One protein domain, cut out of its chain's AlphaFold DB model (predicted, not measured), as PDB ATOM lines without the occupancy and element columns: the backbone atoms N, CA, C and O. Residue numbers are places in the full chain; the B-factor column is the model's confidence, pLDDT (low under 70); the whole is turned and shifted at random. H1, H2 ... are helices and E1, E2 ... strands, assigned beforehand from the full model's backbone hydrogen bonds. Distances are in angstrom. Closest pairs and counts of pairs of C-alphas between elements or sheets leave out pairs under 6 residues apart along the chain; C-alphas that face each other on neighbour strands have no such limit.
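This is residues 502 to 607 of the 831 residues of a protein of Flammeovirgaceae bacterium (UniProt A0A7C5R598). The domain is an elongated sandwich, with a three-strand sheet of E1, E2 and E5 face to face with a larger, strongly twisted sheet of E3, E4, E6, E7 and E8, the strands of the one at 41 degrees to those of the other. E6, the longest strand, runs through the larger sheet with E3 on one side and E7 and E8 on the other, while little H1 lies where the chain passes from E4 to E5. The printed part has 106 residues, in the order E1 E2 E3 E4 H1 E5 E6 E7 E8; the class is mostly strand, though under half of the residues are in named elements. The smaller sheet runs E1 E2 E5, and the neighbour strands of both sheets are antiparallel. The whole is compact, with a radius of gyration of the C-alphas of 14.7 A, and spans 48 by 25 by 21 A.

E1, residues 502 to 507, and E2, residues 510 to 516, form a hairpin, with N 503 and O 514 at 2.8 A. E5, residues 560 to 563, is the other neighbour of E2, with N 513 and O 561 at 2.7 A. In the branched sheet, E3, residues 530 to 535, forms a hairpin with E4, residues 547 to 553, N 533 and O 550 being 2.9 A apart. On the other side of E3 is E6, residues 578 to 586, with N 532 and O 583 at 3.0 A. E6 forms a hairpin with E7, residues 597 to 600, with N 584 and O 599 at 2.9 A, and pairs with E8, residues 604 to 606, with N 580 and O 604 at 2.8 A. Its pairing is staggered: residues 578 to 580 pair with E8, 580 to 583 with E3 and 583 to 586 with E7. Between the two sheets, the closest C-alphas of E1 and E8 are those of Pro 506 and Ala 606, 6.4 A apart, and those of E4 and E5 are Val 552 and Tyr 561, 7.0 A apart. H1, residues 554 to 557, only just grazes the branched sheet, with residues 554 to 555; it is too short for an O i to N i+4 pair, and its one O i to N i+3 pair is not within hydrogen-bond range. E1 and E7 are apart.

E1 begins at C-alpha 502, (107.505, 140.266, 244.104), and is 16.3 A long; E2 is 20.4 A, E3 16.5 A and E4 18.5 A. H1 is 5.0 A and E5 10.1 A. E6 runs 26.4 A from C-alpha 578, (116.104, 129.921, 245.452). E7 is 10.3 A, and E8, 6.9 A, ends at C-alpha 606, (112.481, 131.310, 249.311).

The two C-alphas farthest apart, those of Gln 575 and Gln 592, are 49.1 A apart. The printed part has no cut. The links E2 to E3, E3 to E4 and E5 to E6 are long. No printed residue has a pLDDT under 70.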
ATOM      1  N   LEU A 502     107.614 141.726 244.225       98.50
ATOM      2  CA  LEU A 502     107.505 140.266 244.104       98.50
ATOM      3  C   LEU A 502     107.305 139.616 245.485       98.50
ATOM      4  O   LEU A 502     107.919 140.044 246.461       98.50
ATOM      5  N   ALA A 503     106.471 138.589 245.581       98.00
ATOM      6  CA  ALA A 503     106.205 137.846 246.809       98.00
ATOM      7  C   ALA A 503     106.212 136.332 246.528       98.00
ATOM      8  O   ALA A 503     105.442 135.888 245.672       98.00
ATOM      9  N   PRO A 504     107.060 135.544 247.219       97.50
ATOM     10  CA  PRO A 504     107.079 134.098 247.089       97.50
ATOM     11  C   PRO A 504     106.202 133.424 248.152       97.50
ATOM     12  O   PRO A 504     106.190 133.826 249.315       97.50
ATOM     13  N   THR A 505     105.551 132.337 247.760       96.88
ATOM     14  CA  THR A 505     104.833 131.411 248.636       96.88
ATOM     15  C   THR A 505     105.466 130.028 248.472       96.88
ATOM     16  O   THR A 505     105.248 129.370 247.451       96.88
ATOM     17  N   PRO A 506     106.291 129.575 249.431       94.31
ATOM     18  CA  PRO A 506     106.907 128.261 249.348       94.31
ATOM     19  C   PRO A 506     105.897 127.143 249.618       94.31
ATOM     20  O   PRO A 506     105.083 127.228 250.536       94.31
ATOM     21  N   LEU A 507     105.976 126.077 248.822       93.75
ATOM     22  CA  LEU A 507     105.157 124.869 248.925       93.75
ATOM     23  C   LEU A 507     106.046 123.621 248.810       93.75
ATOM     24  O   LEU A 507     107.262 123.718 248.634       93.75
ATOM     25  N   LEU A 508     105.449 122.432 248.926       92.31
ATOM     26  CA  LEU A 508     106.179 121.175 248.762       92.31
ATOM     27  C   LEU A 508     106.685 121.037 247.318       92.31
ATOM     28  O   LEU A 508     105.889 120.932 246.384       92.31
ATOM     29  N   GLY A 509     108.009 121.032 247.147       93.06
ATOM     30  CA  GLY A 509     108.670 120.844 245.851       93.06
ATOM     31  C   GLY A 509     108.453 121.962 244.823       93.06
ATOM     32  O   GLY A 509     108.800 121.771 243.661       93.06
ATOM     33  N   ARG A 510     107.871 123.105 245.213       96.06
ATOM     34  CA  ARG A 510     107.608 124.244 244.318       96.06
ATOM     35  C   ARG A 510     107.541 125.571 245.072       96.06
ATOM     36  O   ARG A 510     107.281 125.584 246.275       96.06
ATOM     37  N   ILE A 511     107.732 126.684 244.370       97.94
ATOM     38  CA  ILE A 511     107.571 128.045 244.907       97.94
ATOM     39  C   ILE A 511     106.637 128.825 243.982       97.94
ATOM     40  O   ILE A 511     106.890 128.955 242.786       97.94
ATOM     41  N   GLU A 512     105.554 129.354 244.539       98.19
ATOM     42  CA  GLU A 512     104.630 130.222 243.810       98.19
ATOM     43  C   GLU A 512     105.069 131.681 243.949       98.19
ATOM     44  O   GLU A 512     105.492 132.115 245.017       98.19
ATOM     45  N   LEU A 513     104.977 132.452 242.874       98.50
ATOM     46  CA  LEU A 513     105.400 133.841 242.785       98.50
ATOM     47  C   LEU A 513     104.211 134.708 242.391       98.50
ATOM     48  O   LEU A 513     103.556 134.446 241.386       98.50
ATOM     49  N   ASN A 514     103.978 135.776 243.146       98.31
ATOM     50  CA  ASN A 514     102.984 136.799 242.832       98.31
ATOM     51  C   ASN A 514     103.659 138.164 242.785       98.31
ATOM     52  O   ASN A 514     104.482 138.470 243.649       98.31
ATOM     53  N   TRP A 515     103.309 139.008 241.817       98.19
ATOM     54  CA  TRP A 515     103.831 140.374 241.764       98.19
ATOM     55  C   TRP A 515     102.738 141.412 241.549       98.19
ATOM     56  O   TRP A 515     101.730 141.169 240.897       98.19
ATOM     57  N   GLN A 516     102.948 142.599 242.110       97.38
ATOM     58  CA  GLN A 516     101.987 143.700 242.048       97.38
ATOM     59  C   GLN A 516     102.684 145.063 242.094       97.38
ATOM     60  O   GLN A 516     103.825 145.176 242.551       97.38
ATOM     61  N   ALA A 517     101.984 146.095 241.627       96.94
ATOM     62  CA  ALA A 517     102.403 147.494 241.679       96.94
ATOM     63  C   ALA A 517     101.172 148.421 241.629       96.94
ATOM     64  O   ALA A 517     100.155 148.049 241.045       96.94
ATOM     65  N   ASP A 518     101.282 149.626 242.193       95.50
ATOM     66  CA  ASP A 518     100.318 150.723 242.013       95.50
ATOM     67  C   ASP A 518     100.970 151.800 241.142       95.50
ATOM     68  O   ASP A 518     101.883 152.517 241.563       95.50
ATOM     69  N   ILE A 519     100.570 151.830 239.875       95.38
ATOM     70  CA  ILE A 519     101.286 152.511 238.798       95.38
ATOM     71  C   ILE A 519     100.310 153.187 237.824       95.38
ATOM     72  O   ILE A 519      99.197 152.707 237.614       95.38
ATOM     73  N   PRO A 520     100.722 154.296 237.184       94.44
ATOM     74  CA  PRO A 520      99.891 155.023 236.223       94.44
ATOM     75  C   PRO A 520      99.755 154.363 234.843       94.44
ATOM     76  O   PRO A 520      98.920 154.794 234.047       94.44
ATOM     77  N   TRP A 521     100.565 153.346 234.545       95.44
ATOM     78  CA  TRP A 521     100.492 152.543 233.322       95.44
ATOM     79  C   TRP A 521      99.915 151.153 233.611       95.44
ATOM     80  O   TRP A 521      99.873 150.716 234.759       95.44
ATOM     81  N   THR A 522      99.487 150.430 232.575       94.75
ATOM     82  CA  THR A 522      99.078 149.025 232.731       94.75
ATOM     83  C   THR A 522     100.277 148.091 232.586       94.75
ATOM     84  O   THR A 522     101.120 148.308 231.717       94.75
ATOM     85  N   MET A 523     100.332 147.034 233.402       94.50
ATOM     86  CA  MET A 523     101.194 145.855 233.190       94.50
ATOM     87  C   MET A 523     100.456 144.715 232.470       94.50
ATOM     88  O   MET A 523     101.004 143.642 232.290       94.50
ATOM     89  N   ASN A 524      99.197 144.921 232.086       91.81
ATOM     90  CA  ASN A 524      98.353 143.913 231.450       91.81
ATOM     91  C   ASN A 524      97.935 144.393 230.052       91.81
ATOM     92  O   ASN A 524      96.764 144.677 229.801       91.81
ATOM     93  N   SER A 525      98.901 144.576 229.146       91.62
ATOM     94  CA  SER A 525      98.641 145.025 227.769       91.62
ATOM     95  C   SER A 525      98.859 143.895 226.758       91.62
ATOM     96  O   SER A 525      99.924 143.280 226.776       91.62
ATOM     97  N   PRO A 526      97.935 143.677 225.799       90.06
ATOM     98  CA  PRO A 526      98.119 142.722 224.702       90.06
ATOM     99  C   PRO A 526      99.329 143.015 223.814       90.06
ATOM    100  O   PRO A 526      99.807 142.125 223.118       90.06
ATOM    101  N   ALA A 527      99.813 144.263 223.800       93.00
ATOM    102  CA  ALA A 527     101.012 144.632 223.053       93.00
ATOM    103  C   ALA A 527     102.296 144.120 223.727       93.00
ATOM    104  O   ALA A 527     103.293 143.881 223.045       93.00
ATOM    105  N   TYR A 528     102.264 143.942 225.052       94.25
ATOM    106  CA  TYR A 528     103.393 143.498 225.867       94.25
ATOM    107  C   TYR A 528     102.939 142.478 226.930       94.25
ATOM    108  O   TYR A 528     103.048 142.752 228.123       94.25
ATOM    109  N   PRO A 529     102.412 141.310 226.515       94.25
ATOM    110  CA  PRO A 529     101.764 140.372 227.429       94.25
ATOM    111  C   PRO A 529     102.757 139.577 228.290       94.25
ATOM    112  O   PRO A 529     102.368 139.005 229.302       94.25
ATOM    113  N   MET A 530     104.030 139.514 227.889       97.38
ATOM    114  CA  MET A 530     105.014 138.633 228.513       97.38
ATOM    115  C   MET A 530     105.769 139.324 229.646       97.38
ATOM    116  O   MET A 530     106.457 140.323 229.431       97.38
ATOM    117  N   HIS A 531     105.703 138.737 230.835       98.31
ATOM    118  CA  HIS A 531     106.611 139.010 231.946       98.31
ATOM    119  C   HIS A 531     107.631 137.880 232.070       98.31
ATOM    120  O   HIS A 531     107.326 136.739 231.738       98.31
ATOM    121  N   TYR A 532     108.840 138.178 232.538       98.50
ATOM    122  CA  TYR A 532     109.962 137.232 232.513       98.50
ATOM    123  C   TYR A 532     110.458 136.926 233.922       98.50
ATOM    124  O   TYR A 532     110.730 137.849 234.691       98.50
ATOM    125  N   ILE A 533     110.585 135.639 234.242       98.56
ATOM    126  CA  ILE A 533     110.931 135.140 235.574       98.56
ATOM    127  C   ILE A 533     112.384 134.688 235.581       98.56
ATOM    128  O   ILE A 533     112.785 133.830 234.791       98.56
ATOM    129  N   TYR A 534     113.170 135.250 236.490       98.56
ATOM    130  CA  TYR A 534     114.574 134.909 236.661       98.56
ATOM    131  C   TYR A 534     114.783 134.199 237.989       98.56
ATOM    132  O   TYR A 534     114.170 134.584 238.985       98.56
ATOM    133  N   ARG A 535     115.659 133.192 238.000       98.12
ATOM    134  CA  ARG A 535     116.019 132.428 239.197       98.12
ATOM    135  C   ARG A 535     117.489 132.028 239.188       98.12
ATOM    136  O   ARG A 535     118.077 131.842 238.122       98.12
ATOM    137  N   ASP A 536     118.072 131.923 240.371       97.50
ATOM    138  CA  ASP A 536     119.396 131.354 240.597       97.50
ATOM    139  C   ASP A 536     119.360 129.807 240.665       97.50
ATOM    140  O   ASP A 536     118.353 129.169 240.334       97.50
ATOM    141  N   ASN A 537     120.488 129.177 241.012       95.44
ATOM    142  CA  ASN A 537     120.645 127.716 241.099       95.44
ATOM    143  C   ASN A 537     120.317 126.930 239.809       95.44
ATOM    144  O   ASN A 537     120.022 125.741 239.863       95.44
ATOM    145  N   VAL A 538     120.407 127.573 238.640       93.38
ATOM    146  CA  VAL A 538     120.192 126.930 237.325       93.38
ATOM    147  C   VAL A 538     121.509 126.599 236.622       93.38
ATOM    148  O   VAL A 538     121.645 125.569 235.960       93.38
ATOM    149  N   VAL A 539     122.499 127.490 236.729       92.44
ATOM    150  CA  VAL A 539     123.755 127.385 235.982       92.44
ATOM    151  C   VAL A 539     124.753 126.524 236.749       92.44
ATOM    152  O   VAL A 539     125.189 126.853 237.852       92.44
ATOM    153  N   ALA A 540     125.165 125.412 236.140       89.75
ATOM    154  CA  ALA A 540     126.158 124.524 236.731       89.75
ATOM    155  C   ALA A 540     127.494 125.259 236.961       89.75
ATOM    156  O   ALA A 540     128.134 125.717 236.016       89.75
ATOM    157  N   GLY A 541     127.932 125.321 238.221       91.00
ATOM    158  CA  GLY A 541     129.175 125.985 238.626       91.00
ATOM    159  C   GLY A 541     129.029 127.458 239.021       91.00
ATOM    160  O   GLY A 541     130.003 128.016 239.517       91.00
ATOM    161  N   ASP A 542     127.841 128.054 238.870       93.44
ATOM    162  CA  ASP A 542     127.532 129.411 239.338       93.44
ATOM    163  C   ASP A 542     126.117 129.468 239.955       93.44
ATOM    164  O   ASP A 542     125.155 129.885 239.305       93.44
ATOM    165  N   PRO A 543     125.952 129.004 241.210       91.44
ATOM    166  CA  PRO A 543     124.639 128.884 241.838       91.44
ATOM    167  C   PRO A 543     123.987 130.234 242.161       91.44
ATOM    168  O   PRO A 543     122.793 130.253 242.420       91.44
ATOM    169  N   GLN A 544     124.735 131.343 242.137       93.31
ATOM    170  CA  GLN A 544     124.218 132.686 242.431       93.31
ATOM    171  C   GLN A 544     123.752 133.428 241.170       93.31
ATOM    172  O   GLN A 544     123.145 134.496 241.264       93.31
ATOM    173  N   GLN A 545     124.044 132.895 239.979       95.75
ATOM    174  CA  GLN A 545     123.666 133.538 238.732       95.75
ATOM    175  C   GLN A 545     122.158 133.415 238.487       95.75
ATOM    176  O   GLN A 545     121.658 132.349 238.135       95.75
ATOM    177  N   LEU A 546     121.455 134.544 238.586       97.00
ATOM    178  CA  LEU A 546     120.065 134.670 238.157       97.00
ATOM    179  C   LEU A 546     119.978 134.601 236.625       97.00
ATOM    180  O   LEU A 546     120.561 135.427 235.917       97.00
ATOM    181  N   VAL A 547     119.227 133.632 236.107       97.19
ATOM    182  CA  VAL A 547     118.975 133.456 234.670       97.19
ATOM    183  C   VAL A 547     117.486 133.327 234.395       97.19
ATOM    184  O   VAL A 547     116.712 132.978 235.279       97.19
ATOM    185  N   LEU A 548     117.084 133.619 233.158       97.88
ATOM    186  CA  LEU A 548     115.703 133.465 232.715       97.88
ATOM    187  C   LEU A 548     115.302 131.986 232.781       97.88
ATOM    188  O   LEU A 548     115.929 131.166 232.109       97.88
ATOM    189  N   ILE A 549     114.258 131.670 233.545       97.62
ATOM    190  CA  ILE A 549     113.719 130.308 233.654       97.62
ATOM    191  C   ILE A 549     112.411 130.129 232.894       97.62
ATOM    192  O   ILE A 549     112.197 129.069 232.312       97.62
ATOM    193  N   ASP A 550     111.563 131.159 232.860       97.62
ATOM    194  CA  ASP A 550     110.284 131.111 232.156       97.62
ATOM    195  C   ASP A 550     109.712 132.515 231.909       97.62
ATOM    196  O   ASP A 550     110.278 133.537 232.313       97.62
ATOM    197  N   SER A 551     108.569 132.569 231.236       97.00
ATOM    198  CA  SER A 551     107.807 133.780 230.972       97.00
ATOM    199  C   SER A 551     106.305 133.538 231.114       97.00
ATOM    200  O   SER A 551     105.807 132.480 230.744       97.00
ATOM    201  N   VAL A 552     105.576 134.538 231.604       97.25
ATOM    202  CA  VAL A 552     104.129 134.476 231.843       97.25
ATOM    203  C   VAL A 552     103.403 135.429 230.907       97.25
ATOM    204  O   VAL A 552     103.722 136.616 230.888       97.25
ATOM    205  N   ASP A 553     102.410 134.921 230.171       95.75
ATOM    206  CA  ASP A 553     101.397 135.764 229.528       95.75
ATOM    207  C   ASP A 553     100.402 136.231 230.597       95.75
ATOM    208  O   ASP A 553      99.507 135.481 231.009       95.75
ATOM    209  N   VAL A 554     100.579 137.466 231.063       93.38
ATOM    210  CA  VAL A 554      99.791 138.039 232.164       93.38
ATOM    211  C   VAL A 554      98.371 138.417 231.750       93.38
ATOM    212  O   VAL A 554      97.523 138.630 232.614       93.38
ATOM    213  N   THR A 555      98.087 138.457 230.443       89.56
ATOM    214  CA  THR A 555      96.731 138.699 229.924       89.56
ATOM    215  C   THR A 555      95.830 137.474 230.076       89.56
ATOM    216  O   THR A 555      94.610 137.608 230.098       89.56
ATOM    217  N   GLN A 556      96.431 136.289 230.219       89.06
ATOM    218  CA  GLN A 556      95.728 135.017 230.387       89.06
ATOM    219  C   GLN A 556      95.862 134.465 231.807       89.06
ATOM    220  O   GLN A 556      94.893 133.960 232.366       89.06
ATOM    221  N   ASN A 557      97.057 134.569 232.397       90.81
ATOM    222  CA  ASN A 557      97.392 133.907 233.664       90.81
ATOM    223  C   ASN A 557      97.492 134.879 234.852       90.81
ATOM    224  O   ASN A 557      97.796 134.460 235.967       90.81
ATOM    225  N   GLY A 558      97.256 136.176 234.627       92.62
ATOM    226  CA  GLY A 558      97.428 137.208 235.644       92.62
ATOM    227  C   GLY A 558      98.888 137.383 236.078       92.62
ATOM    228  O   GLY A 558      99.827 137.029 235.366       92.62
ATOM    229  N   PHE A 559      99.092 137.960 237.262       95.62
ATOM    230  CA  PHE A 559     100.419 138.275 237.801       95.62
ATOM    231  C   PHE A 559     100.947 137.186 238.745       95.62
ATOM    232  O   PHE A 559     101.323 137.462 239.887       95.62
ATOM    233  N   TYR A 560     100.928 135.946 238.254       96.81
ATOM    234  CA  TYR A 560     101.232 134.736 239.009       96.81
ATOM    235  C   TYR A 560     102.120 133.773 238.207       96.81
ATOM    236  O   TYR A 560     101.972 133.638 236.993       96.81
ATOM    237  N   TYR A 561     103.025 133.072 238.893       97.81
ATOM    238  CA  TYR A 561     103.842 131.992 238.334       97.81
ATOM    239  C   TYR A 561     104.076 130.890 239.374       97.81
ATOM    240  O   TYR A 561     104.277 131.187 240.545       97.81
ATOM    241  N   SER A 562     104.106 129.624 238.957       97.56
ATOM    242  CA  SER A 562     104.468 128.495 239.823       97.56
ATOM    243  C   SER A 562     105.761 127.864 239.325       97.56
ATOM    244  O   SER A 562     105.750 127.200 238.292       97.56
ATOM    245  N   ASP A 563     106.849 128.018 240.077       97.75
ATOM    246  CA  ASP A 563     108.101 127.315 239.810       97.75
ATOM    247  C   ASP A 563     108.065 125.918 240.432       97.75
ATOM    248  O   ASP A 563     108.255 125.754 241.638       97.75
ATOM    249  N   ASP A 564     107.807 124.909 239.608       95.00
ATOM    250  CA  ASP A 564     107.792 123.492 239.981       95.00
ATOM    251  C   ASP A 564     109.129 122.778 239.715       95.00
ATOM    252  O   ASP A 564     109.195 121.551 239.788       95.00
ATOM    253  N   GLY A 565     110.191 123.525 239.390       93.94
ATOM    254  CA  GLY A 565     111.509 122.969 239.093       93.94
ATOM    255  C   GLY A 565     111.606 122.262 237.739       93.94
ATOM    256  O   GLY A 565     112.562 121.532 237.470       93.94
ATOM    257  N   LYS A 566     110.673 122.497 236.808       92.56
ATOM    258  CA  LYS A 566     110.756 121.953 235.439       92.56
ATOM    259  C   LYS A 566     112.107 122.208 234.759       92.56
ATOM    260  O   LYS A 566     112.594 121.337 234.038       92.56
ATOM    261  N   VAL A 567     112.724 123.366 235.002       91.50
ATOM    262  CA  VAL A 567     114.063 123.708 234.485       91.50
ATOM    263  C   VAL A 567     115.163 122.831 235.103       91.50
ATOM    264  O   VAL A 567     116.150 122.528 234.437       91.50
ATOM    265  N   ASP A 568     114.957 122.351 236.330       87.69
ATOM    266  CA  ASP A 568     115.851 121.447 237.066       87.69
ATOM    267  C   ASP A 568     115.630 119.964 236.723       87.69
ATOM    268  O   ASP A 568     116.407 119.100 237.132       87.69
ATOM    269  N   GLY A 569     114.576 119.647 235.962       90.25
ATOM    270  CA  GLY A 569     114.196 118.277 235.614       90.25
ATOM    271  C   GLY A 569     113.383 117.549 236.692       90.25
ATOM    272  O   GLY A 569     113.287 116.321 236.643       90.25
ATOM    273  N   GLY A 570     112.797 118.274 237.651       90.75
ATOM    274  CA  GLY A 570     111.986 117.716 238.737       90.75
ATOM    275  C   GLY A 570     111.643 118.757 239.811       90.75
ATOM    276  O   GLY A 570     112.050 119.902 239.672       90.75
ATOM    277  N   PRO A 571     110.921 118.382 240.884       94.69
ATOM    278  CA  PRO A 571     110.536 119.315 241.945       94.69
ATOM    279  C   PRO A 571     111.745 120.024 242.566       94.69
ATOM    280  O   PRO A 571     112.823 119.434 242.697       94.69
ATOM    281  N   LEU A 572     111.538 121.269 243.000       95.62
ATOM    282  CA  LEU A 572     112.556 122.063 243.686       95.62
ATOM    283  C   LEU A 572     113.048 121.356 244.950       95.62
ATOM    284  O   LEU A 572     112.279 120.739 245.692       95.62
ATOM    285  N   ASN A 573     114.346 121.480 245.214       91.88
ATOM    286  CA  ASN A 573     114.978 120.853 246.363       91.88
ATOM    287  C   ASN A 573     114.716 121.679 247.623       91.88
ATOM    288  O   ASN A 573     115.137 122.829 247.727       91.88
ATOM    289  N   ASP A 574     114.090 121.056 248.613       89.06
ATOM    290  CA  ASP A 574     113.781 121.669 249.900       89.06
ATOM    291  C   ASP A 574     115.006 121.997 250.768       89.06
ATOM    292  O   ASP A 574     114.823 122.476 251.876       89.06
ATOM    293  N   GLN A 575     116.241 121.756 250.310       86.44
ATOM    294  CA  GLN A 575     117.492 122.178 250.954       86.44
ATOM    295  C   GLN A 575     118.120 123.419 250.317       86.44
ATOM    296  O   GLN A 575     119.011 124.018 250.921       86.44
ATOM    297  N   ILE A 576     117.661 123.814 249.132       91.12
ATOM    298  CA  ILE A 576     118.207 124.943 248.380       91.12
ATOM    299  C   ILE A 576     117.299 126.155 248.587       91.12
ATOM    300  O   ILE A 576     116.078 126.070 248.471       91.12
ATOM    301  N   GLU A 577     117.906 127.290 248.921       94.00
ATOM    302  CA  GLU A 577     117.236 128.583 248.843       94.00
ATOM    303  C   GLU A 577     117.363 129.111 247.416       94.00
ATOM    304  O   GLU A 577     118.468 129.217 246.888       94.00
ATOM    305  N   TYR A 578     116.219 129.403 246.805       97.44
ATOM    306  CA  TYR A 578     116.104 129.921 245.452       97.44
ATOM    307  C   TYR A 578     115.736 131.398 245.513       97.44
ATOM    308  O   TYR A 578     114.757 131.778 246.163       97.44
ATOM    309  N   CYS A 579     116.501 132.229 244.820       98.12
ATOM    310  CA  CYS A 579     116.252 133.658 244.700       98.12
ATOM    311  C   CYS A 579     115.671 133.994 243.326       98.12
ATOM    312  O   CYS A 579     116.113 133.462 242.310       98.12
ATOM    313  N   TYR A 580     114.704 134.911 243.301       98.62
ATOM    314  CA  TYR A 580     113.929 135.281 242.122       98.62
ATOM    315  C   TYR A 580     113.839 136.789 241.944       98.62
ATOM    316  O   TYR A 580     113.750 137.528 242.924       98.62
ATOM    317  N   TYR A 581     113.737 137.238 240.695       98.56
ATOM    318  CA  TYR A 581     113.132 138.529 240.361       98.56
ATOM    319  C   TYR A 581     112.275 138.396 239.099       98.56
ATOM    320  O   TYR A 581     112.449 137.469 238.303       98.56
ATOM    321  N   VAL A 582     111.349 139.335 238.908       98.62
ATOM    322  CA  VAL A 582     110.522 139.427 237.699       98.62
ATOM    323  C   VAL A 582     110.834 140.706 236.935       98.62
ATOM    324  O   VAL A 582     110.945 141.785 237.521       98.62
ATOM    325  N   THR A 583     110.939 140.589 235.614       98.50
ATOM    326  CA  THR A 583     110.917 141.734 234.702       98.50
ATOM    327  C   THR A 583     109.500 141.906 234.172       98.50
ATOM    328  O   THR A 583     108.969 141.032 233.483       98.50
ATOM    329  N   THR A 584     108.899 143.049 234.486       98.19
ATOM    330  CA  THR A 584     107.546 143.425 234.054       98.19
ATOM    331  C   THR A 584     107.589 144.309 232.819       98.19
ATOM    332  O   THR A 584     108.555 145.050 232.617       98.19
ATOM    333  N   TYR A 585     106.536 144.240 232.008       97.38
ATOM    334  CA  TYR A 585     106.369 145.049 230.809       97.38
ATOM    335  C   TYR A 585     105.013 145.749 230.854       97.38
ATOM    336  O   TYR A 585     103.999 145.159 231.209       97.38
ATOM    337  N   GLY A 586     104.986 147.028 230.493       95.44
ATOM    338  CA  GLY A 586     103.765 147.818 230.542       95.44
ATOM    339  C   GLY A 586     103.688 148.920 229.498       95.44
ATOM    340  O   GLY A 586     104.624 149.146 228.729       95.44
ATOM    341  N   THR A 587     102.545 149.599 229.456       96.50
ATOM    342  CA  THR A 587     102.295 150.728 228.551       96.50
ATOM    343  C   THR A 587     101.295 151.721 229.141       96.50
ATOM    344  O   THR A 587     100.341 151.343 229.823       96.50
ATOM    345  N   TYR A 588     101.460 153.002 228.820       96.38
ATOM    346  CA  TYR A 588     100.444 154.037 229.041       96.38
ATOM    347  C   TYR A 588      99.272 153.953 228.042       96.38
ATOM    348  O   TYR A 588      98.306 154.708 228.159       96.38
ATOM    349  N   GLY A 589      99.372 153.103 227.009       94.88
ATOM    350  CA  GLY A 589      98.407 153.013 225.902       94.88
ATOM    351  C   GLY A 589      98.403 154.238 224.974       94.88
ATOM    352  O   GLY A 589      97.664 154.281 223.990       94.88
ATOM    353  N   ASN A 590      99.229 155.242 225.273       94.25
ATOM    354  CA  ASN A 590      99.411 156.445 224.478       94.25
ATOM    355  C   ASN A 590     100.611 156.278 223.531       94.25
ATOM    356  O   ASN A 590     101.740 156.164 224.011       94.25
ATOM    357  N   PRO A 591     100.409 156.338 222.201       91.75
ATOM    358  CA  PRO A 591     101.483 156.195 221.216       91.75
ATOM    359  C   PRO A 591     102.601 157.245 221.308       91.75
ATOM    360  O   PRO A 591     103.661 157.057 220.718       91.75
ATOM    361  N   GLN A 592     102.367 158.368 221.996       91.44
ATOM    362  CA  GLN A 592     103.368 159.421 222.203       91.44
ATOM    363  C   GLN A 592     104.303 159.144 223.388       91.44
ATOM    364  O   GLN A 592     105.326 159.818 223.525       91.44
ATOM    365  N   VAL A 593     103.983 158.166 224.240       92.19
ATOM    366  CA  VAL A 593     104.869 157.706 225.314       92.19
ATOM    367  C   VAL A 593     105.659 156.508 224.803       92.19
ATOM    368  O   VAL A 593     105.083 155.534 224.325       92.19
ATOM    369  N   ALA A 594     106.987 156.568 224.909       93.56
ATOM    370  CA  ALA A 594     107.840 155.448 224.530       93.56
ATOM    371  C   ALA A 594     107.496 154.214 225.377       93.56
ATOM    372  O   ALA A 594     107.560 154.272 226.602       93.56
ATOM    373  N   ALA A 595     107.137 153.115 224.718       94.12
ATOM    374  CA  ALA A 595     106.785 151.841 225.332       94.12
ATOM    375  C   ALA A 595     107.738 150.732 224.837       94.12
ATOM    376  O   ALA A 595     108.281 150.851 223.731       94.12
ATOM    377  N   PRO A 596     107.943 149.651 225.612       96.56
ATOM    378  CA  PRO A 596     107.312 149.353 226.903       96.56
ATOM    379  C   PRO A 596     107.952 150.076 228.100       96.56
ATOM    380  O   PRO A 596     109.135 150.416 228.079       96.56
ATOM    381  N   GLN A 597     107.180 150.257 229.174       96.69
ATOM    382  CA  GLN A 597     107.713 150.506 230.516       96.69
ATOM    383  C   GLN A 597     108.200 149.175 231.089       96.69
ATOM    384  O   GLN A 597     107.393 148.311 231.421       96.69
ATOM    385  N   ILE A 598     109.515 149.002 231.163       97.44
ATOM    386  CA  ILE A 598     110.152 147.794 231.700       97.44
ATOM    387  C   ILE A 598     110.494 148.064 233.161       97.44
ATOM    388  O   ILE A 598     111.074 149.104 233.413       97.44
ATOM    389  N   ASN A 599     110.171 147.197 234.118       97.88
ATOM    390  CA  ASN A 599     110.598 147.393 235.515       97.88
ATOM    391  C   ASN A 599     110.958 146.062 236.169       97.88
ATOM    392  O   ASN A 599     110.223 145.081 236.010       97.88
ATOM    393  N   LEU A 600     112.062 146.040 236.917       98.31
ATOM    394  CA  LEU A 600     112.480 144.887 237.707       98.31
ATOM    395  C   LEU A 600     111.895 144.980 239.116       98.31
ATOM    396  O   LEU A 600     111.886 146.055 239.729       98.31
ATOM    397  N   SER A 601     111.438 143.841 239.635       98.62
ATOM    398  CA  SER A 601     111.159 143.696 241.063       98.62
ATOM    399  C   SER A 601     112.444 143.639 241.880       98.62
ATOM    400  O   SER A 601     113.537 143.430 241.353       98.62
ATOM    401  N   GLN A 602     112.305 143.719 243.200       98.25
ATOM    402  CA  GLN A 602     113.381 143.297 244.088       98.25
ATOM    403  C   GLN A 602     113.662 141.791 243.940       98.25
ATOM    404  O   GLN A 602     112.783 141.024 243.527       98.25
ATOM    405  N   ILE A 603     114.867 141.377 244.329       98.44
ATOM    406  CA  ILE A 603     115.224 139.969 244.485       98.44
ATOM    407  C   ILE A 603     114.584 139.450 245.771       98.44
ATOM    408  O   ILE A 603     114.759 140.030 246.844       98.44
ATOM    409  N   VAL A 604     113.860 138.343 245.686       97.75
ATOM    410  CA  VAL A 604     113.280 137.676 246.852       97.75
ATOM    411  C   VAL A 604     113.685 136.215 246.865       97.75
ATOM    412  O   VAL A 604     113.707 135.575 245.819       97.75
ATOM    413  N   CYS A 605     114.025 135.700 248.041       96.31
ATOM    414  CA  CYS A 605     114.493 134.332 248.195       96.31
ATOM    415  C   CYS A 605     113.500 133.522 249.020       96.31
ATOM    416  O   CYS A 605     112.895 134.030 249.967       96.31
ATOM    417  N   ALA A 606     113.316 132.272 248.624       95.06
ATOM    418  CA  ALA A 606     112.481 131.310 249.311       95.06
ATOM    419  C   ALA A 606     113.075 129.913 249.133       95.06
ATOM    420  O   ALA A 606     113.751 129.607 248.157       95.06
ATOM    421  N   LYS A 607     112.790 129.042 250.089       92.94
ATOM    422  CA  LYS A 607     113.186 127.630 250.064       92.94
ATOM    423  C   LYS A 607     111.889 126.814 250.106       92.94
ATOM    424  O   LYS A 607     110.999 127.245 250.844       92.94
TER     425      LYS A 607